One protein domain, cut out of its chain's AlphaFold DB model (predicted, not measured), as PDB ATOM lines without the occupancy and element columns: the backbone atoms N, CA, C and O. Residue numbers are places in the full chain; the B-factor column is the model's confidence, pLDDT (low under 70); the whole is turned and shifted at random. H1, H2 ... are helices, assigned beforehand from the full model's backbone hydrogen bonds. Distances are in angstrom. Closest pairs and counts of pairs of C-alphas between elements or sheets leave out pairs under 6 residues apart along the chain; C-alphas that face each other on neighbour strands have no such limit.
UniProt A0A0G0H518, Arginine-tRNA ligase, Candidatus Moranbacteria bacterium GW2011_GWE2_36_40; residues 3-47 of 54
ATOM      1  N   LEU A   3       2.802 -34.441 -43.127       77.50
ATOM      2  CA  LEU A   3       4.189 -34.157 -43.507       77.50
ATOM      3  C   LEU A   3       5.194 -34.948 -42.658       77.50
ATOM      4  O   LEU A   3       6.104 -35.551 -43.214       77.50
ATOM      5  N   ALA A   4       4.993 -34.999 -41.338       78.38
ATOM      6  CA  ALA A   4       5.849 -35.752 -40.424       78.38
ATOM      7  C   ALA A   4       5.771 -37.262 -40.704       78.38
ATOM      8  O   ALA A   4       6.799 -37.926 -40.787       78.38
ATOM      9  N   ASP A   5       4.566 -37.777 -40.965       84.38
ATOM     10  CA  ASP A   5       4.343 -39.194 -41.287       84.38
ATOM     11  C   ASP A   5       5.076 -39.604 -42.585       84.38
ATOM     12  O   ASP A   5       5.732 -40.647 -42.663       84.38
ATOM     13  N   LYS A   6       5.019 -38.741 -43.612       84.38
ATOM     14  CA  LYS A   6       5.742 -38.947 -44.877       84.38
ATOM     15  C   LYS A   6       7.252 -38.808 -44.715       84.38
ATOM     16  O   LYS A   6       7.988 -39.575 -45.329       84.38
ATOM     17  N   PHE A   7       7.708 -37.855 -43.905       84.25
ATOM     18  CA  PHE A   7       9.126 -37.681 -43.603       84.25
ATOM     19  C   PHE A   7       9.699 -38.909 -42.896       84.25
ATOM     20  O   PHE A   7      10.759 -39.391 -43.280       84.25
ATOM     21  N   HIS A   8       8.969 -39.456 -41.923       82.56
ATOM     22  CA  HIS A   8       9.380 -40.658 -41.208       82.56
ATOM     23  C   HIS A   8       9.498 -41.860 -42.153       82.56
ATOM     24  O   HIS A   8      10.527 -42.528 -42.177       82.56
ATOM     25  N   SER A   9       8.496 -42.059 -43.018       85.50
ATOM     26  CA  SER A   9       8.529 -43.112 -44.046       85.50
ATOM     27  C   SER A   9       9.700 -42.936 -45.023       85.50
ATOM     28  O   SER A   9      10.314 -43.910 -45.447       85.50
ATOM     29  N   PHE A  10      10.027 -41.692 -45.387       84.88
ATOM     30  CA  PHE A  10      11.167 -41.382 -46.248       84.88
ATOM     31  C   PHE A  10      12.505 -41.674 -45.562       84.88
ATOM     32  O   PHE A  10      13.386 -42.252 -46.190       84.88
ATOM     33  N   TYR A  11      12.660 -41.294 -44.292       83.25
ATOM     34  CA  TYR A  11      13.899 -41.509 -43.546       83.25
ATOM     35  C   TYR A  11      14.190 -43.002 -43.328       83.25
ATOM     36  O   TYR A  11      15.343 -43.413 -43.391       83.25
ATOM     37  N   ASP A  12      13.144 -43.808 -43.127       84.38
ATOM     38  CA  ASP A  12      13.247 -45.266 -43.000       84.38
ATOM     39  C   ASP A  12      13.582 -45.946 -44.342       84.38
ATOM     40  O   ASP A  12      14.480 -46.781 -44.432       84.38
ATOM     41  N   ALA A  13      12.916 -45.534 -45.427       84.75
ATOM     42  CA  ALA A  13      13.090 -46.150 -46.742       84.75
ATOM     43  C   ALA A  13      14.347 -45.681 -47.504       84.75
ATOM     44  O   ALA A  13      14.794 -46.360 -48.430       84.75
ATOM     45  N   CYS A  14      14.898 -44.504 -47.189       81.19
ATOM     46  CA  CYS A  14      16.011 -43.901 -47.927       81.19
ATOM     47  C   CYS A  14      17.202 -43.596 -47.018       81.19
ATOM     48  O   CYS A  14      17.140 -42.724 -46.156       81.19
ATOM     49  N   LYS A  15      18.352 -44.215 -47.314       85.12
ATOM     50  CA  LYS A  15      19.626 -43.896 -46.659       85.12
ATOM     51  C   LYS A  15      20.048 -42.459 -46.986       85.12
ATOM     52  O   LYS A  15      20.470 -42.164 -48.100       85.12
ATOM     53  N   VAL A  16      19.899 -41.548 -46.031       81.00
ATOM     54  CA  VAL A  16      20.169 -40.117 -46.247       81.00
ATOM     55  C   VAL A  16      21.645 -39.851 -46.516       81.00
ATOM     56  O   VAL A  16      21.956 -39.078 -47.413       81.00
ATOM     57  N   ILE A  17      22.522 -40.491 -45.745       82.75
ATOM     58  CA  ILE A  17      23.971 -40.346 -45.851       82.75
ATOM     59  C   ILE A  17      24.512 -41.607 -46.513       82.75
ATOM     60  O   ILE A  17      24.582 -42.668 -45.888       82.75
ATOM     61  N   ASP A  18      24.848 -41.492 -47.790       84.38
ATOM     62  CA  ASP A  18      25.499 -42.538 -48.566       84.38
ATOM     63  C   ASP A  18      26.865 -42.046 -49.050       84.38
ATOM     64  O   ASP A  18      26.960 -41.174 -49.911       84.38
ATOM     65  N   GLU A  19      27.922 -42.626 -48.488       81.44
ATOM     66  CA  GLU A  19      29.317 -42.308 -48.815       81.44
ATOM     67  C   GLU A  19      29.684 -42.688 -50.258       81.44
ATOM     68  O   GLU A  19      30.639 -42.155 -50.812       81.44
ATOM     69  N   ASN A  20      28.913 -43.575 -50.897       85.38
ATOM     70  CA  ASN A  20      29.138 -43.972 -52.289       85.38
ATOM     71  C   ASN A  20      28.389 -43.074 -53.283       85.38
ATOM     72  O   ASN A  20      28.570 -43.215 -54.493       85.38
ATOM     73  N   ASN A  21      27.506 -42.195 -52.799       84.19
ATOM     74  CA  ASN A  21      26.704 -41.320 -53.643       84.19
ATOM     75  C   ASN A  21      26.490 -39.955 -52.970       84.19
ATOM     76  O   ASN A  21      25.440 -39.664 -52.382       84.19
ATOM     77  N   GLU A  22      27.522 -39.114 -53.060       87.38
ATOM     78  CA  GLU A  22      27.537 -37.775 -52.465       87.38
ATOM     79  C   GLU A  22      26.476 -36.844 -53.071       87.38
ATOM     80  O   GLU A  22      25.805 -36.134 -52.325       87.38
ATOM     81  N   GLU A  23      26.248 -36.877 -54.390       89.06
ATOM     82  CA  GLU A  23      25.213 -36.049 -55.036       89.06
ATOM     83  C   GLU A  23      23.817 -36.362 -54.487       89.06
ATOM     84  O   GLU A  23      23.049 -35.457 -54.140       89.06
ATOM     85  N   LEU A  24      23.496 -37.652 -54.347       88.25
ATOM     86  CA  LEU A  24      22.223 -38.086 -53.782       88.25
ATOM     87  C   LEU A  24      22.108 -37.702 -52.304       88.25
ATOM     88  O   LEU A  24      21.042 -37.267 -51.864       88.25
ATOM     89  N   THR A  25      23.200 -37.812 -51.549       88.19
ATOM     90  CA  THR A  25      23.263 -37.380 -50.146       88.19
ATOM     91  C   THR A  25      22.986 -35.881 -50.013       88.19
ATOM     92  O   THR A  25      22.134 -35.485 -49.217       88.19
ATOM     93  N   ILE A  26      23.619 -35.038 -50.832       89.25
ATOM     94  CA  ILE A  26      23.411 -33.580 -50.829       89.25
ATOM     95  C   ILE A  26      21.960 -33.227 -51.182       89.25
ATOM     96  O   ILE A  26      21.343 -32.383 -50.520       89.25
ATOM     97  N   ALA A  27      21.379 -33.895 -52.185       90.88
ATOM     98  CA  ALA A  27      19.980 -33.697 -52.556       90.88
ATOM     99  C   ALA A  27      19.027 -34.073 -51.406       90.88
ATOM    100  O   ALA A  27      18.111 -33.313 -51.073       90.88
ATOM    101  N   ARG A  28      19.270 -35.213 -50.743       89.06
ATOM    102  CA  ARG A  28      18.471 -35.677 -49.596       89.06
ATOM    103  C   ARG A  28      18.622 -34.760 -48.383       89.06
ATOM    104  O   ARG A  28      17.619 -34.435 -47.751       89.06
ATOM    105  N   LEU A  29      19.829 -34.284 -48.084       88.94
ATOM    106  CA  LEU A  29      20.071 -33.306 -47.019       88.94
ATOM    107  C   LEU A  29      19.332 -31.989 -47.276       88.94
ATOM    108  O   LEU A  29      18.713 -31.443 -46.360       88.94
ATOM    109  N   SER A  30      19.332 -31.509 -48.522       90.19
ATOM    110  CA  SER A  30      18.598 -30.297 -48.910       90.19
ATOM    111  C   SER A  30      17.088 -30.467 -48.713       90.19
ATOM    112  O   SER A  30      16.433 -29.580 -48.162       90.19
ATOM    113  N   LEU A  31      16.546 -31.635 -49.079       89.69
ATOM    114  CA  LEU A  31      15.141 -31.979 -48.848       89.69
ATOM    115  C   LEU A  31      14.797 -31.990 -47.351       89.69
ATOM    116  O   LEU A  31      13.799 -31.396 -46.945       89.69
ATOM    117  N   ILE A  32      15.626 -32.629 -46.523       89.56
ATOM    118  CA  ILE A  32      15.419 -32.695 -45.068       89.56
ATOM    119  C   ILE A  32      15.469 -31.298 -44.450       89.56
ATOM    120  O   ILE A  32      14.638 -30.974 -43.603       89.56
ATOM    121  N   ASN A  33      16.400 -30.450 -44.892       90.06
ATOM    122  CA  ASN A  33      16.498 -29.079 -44.405       90.06
ATOM    123  C   ASN A  33      15.244 -28.263 -44.757       90.06
ATOM    124  O   ASN A  33      14.714 -27.555 -43.902       90.06
ATOM    125  N   ALA A  34      14.711 -28.420 -45.972       91.38
ATOM    126  CA  ALA A  34      13.452 -27.788 -46.362       91.38
ATOM    127  C   ALA A  34      12.276 -28.263 -45.487       91.38
ATOM    128  O   ALA A  34      11.500 -27.442 -45.001       91.38
ATOM    129  N   VAL A  35      12.176 -29.571 -45.216       90.06
ATOM    130  CA  VAL A  35      11.152 -30.123 -44.310       90.06
ATOM    131  C   VAL A  35      11.306 -29.565 -42.894       90.06
ATOM    132  O   VAL A  35      10.302 -29.218 -42.272       90.06
ATOM    133  N   ARG A  36      12.542 -29.420 -42.399       87.75
ATOM    134  CA  ARG A  36      12.826 -28.830 -41.083       87.75
ATOM    135  C   ARG A  36      12.321 -27.392 -40.985       87.75
ATOM    136  O   ARG A  36      11.692 -27.055 -39.990       87.75
ATOM    137  N   ILE A  37      12.574 -26.574 -42.008       90.44
ATOM    138  CA  ILE A  37      12.103 -25.182 -42.064       90.44
ATOM    139  C   ILE A  37      10.575 -25.151 -42.059       90.44
ATOM    140  O   ILE A  37       9.984 -24.516 -41.197       90.44
ATOM    141  N   VAL A  38       9.924 -25.900 -42.953       90.44
ATOM    142  CA  VAL A  38       8.455 -25.917 -43.042       90.44
ATOM    143  C   VAL A  38       7.816 -26.374 -41.731       90.44
ATOM    144  O   VAL A  38       6.821 -25.797 -41.304       90.44
ATOM    145  N   LEU A  39       8.374 -27.391 -41.070       85.94
ATOM    146  CA  LEU A  39       7.866 -27.834 -39.774       85.94
ATOM    147  C   LEU A  39       8.071 -26.781 -38.682       85.94
ATOM    148  O   LEU A  39       7.164 -26.599 -37.878       85.94
ATOM    149  N   ALA A  40       9.207 -26.081 -38.663       86.81
ATOM    150  CA  ALA A  40       9.447 -25.001 -37.709       86.81
ATOM    151  C   ALA A  40       8.436 -23.856 -37.886       86.81
ATOM    152  O   ALA A  40       7.765 -23.505 -36.920       86.81
ATOM    153  N   GLU A  41       8.244 -23.371 -39.116       89.19
ATOM    154  CA  GLU A  41       7.273 -22.310 -39.434       89.19
ATOM    155  C   GLU A  41       5.839 -22.727 -39.075       89.19
ATOM    156  O   GLU A  41       5.074 -21.959 -38.498       89.19
ATOM    157  N   VAL A  42       5.457 -23.977 -39.371       88.50
ATOM    158  CA  VAL A  42       4.125 -24.494 -39.021       88.50
ATOM    159  C   VAL A  42       3.938 -24.575 -37.508       88.50
ATOM    160  O   VAL A  42       2.861 -24.225 -37.030       88.50
ATOM    161  N   LEU A  43       4.949 -25.031 -36.759       86.25
ATOM    162  CA  LEU A  43       4.901 -25.098 -35.294       86.25
ATOM    163  C   LEU A  43       4.813 -23.696 -34.674       86.25
ATOM    164  O   LEU A  43       3.995 -23.478 -33.779       86.25
ATOM    165  N   GLU A  44       5.571 -22.738 -35.205       87.12
ATOM    166  CA  GLU A  44       5.518 -21.335 -34.795       87.12
ATOM    167  C   GLU A  44       4.134 -20.718 -35.050       87.12
ATOM    168  O   GLU A  44       3.551 -20.121 -34.143       87.12
ATOM    169  N   LEU A  45       3.548 -20.950 -36.231       87.50
ATOM    170  CA  LEU A  45       2.204 -20.470 -36.583       87.50
ATOM    171  C   LEU A  45       1.105 -20.992 -35.649       87.50
ATOM    172  O   LEU A  45       0.120 -20.293 -35.414       87.50
ATOM    173  N   ILE A  46       1.251 -22.209 -35.119       88.19
ATOM    174  CA  ILE A  46       0.292 -22.788 -34.162       88.19
ATOM    175  C   ILE A  46       0.647 -22.481 -32.697       88.19
ATOM    176  O   ILE A  46       0.001 -23.011 -31.793       88.19
ATOM    177  N   GLY A  47       1.649 -21.630 -32.449       83.06
ATOM    178  CA  GLY A  47       2.059 -21.205 -31.108       83.06
ATOM    179  C   GLY A  47       2.757 -22.292 -30.289       83.06
ATOM    180  O   GLY A  47       2.820 -22.199 -29.062       83.06
TER     181      GLY A  47
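AT A GLANCE: This is residues 3 to 47 of the 54 residues of the protein "Arginine-tRNA ligase" of Candidatus Moranbacteria bacterium GW2011_GWE2_36_40 (UniProt A0A0G0H518). One long helix, H2, makes the length of a thin rod, and a shorter helix, H1, runs back beside part of it, joined through a loop at one end in a loose helical hairpin shape. The far end of H2, with residues 40 to 47, sticks out past H1. The printed part has 45 residues with two named helices, H1 then H2, and no named strand; the class is all helix. It is loose, with a radius of gyration of the C-alphas of 12.3 A, and spans 41 by 17 by 9 A.

IN THESE COORDINATES: H2 holds residues 22 to 45, 34.5 A from C-alpha 22 at (27.537, -37.775, -52.465) to C-alpha 45 at (2.204, -20.470, -36.583). H1 holds residues 3 to 13, 15.3 A long, beginning with C-alpha 3 at (4.189, -34.157, -43.507).

HOW THE PARTS SIT: H2 and H1 are close but not clearly touching; their closest C-alphas, those of Val 35 and Phe 7, are 7.9 A apart. They run opposite ways at a shallow tilt of 23 degrees, 12.0 A from centre to centre. Every O i to N i+4 pair is within hydrogen-bond range in H1 and H2.

THE WHOLE: The C-alphas farthest apart, those of Asn 20 and Gly 47, are 41.2 A apart. Residues 40 to 47, of which 40 to 45 belong to H2, stand free. The link from H1 to H2 is short, with 8 residues. The printed part has no cut, and no printed residue has a pLDDT under 70.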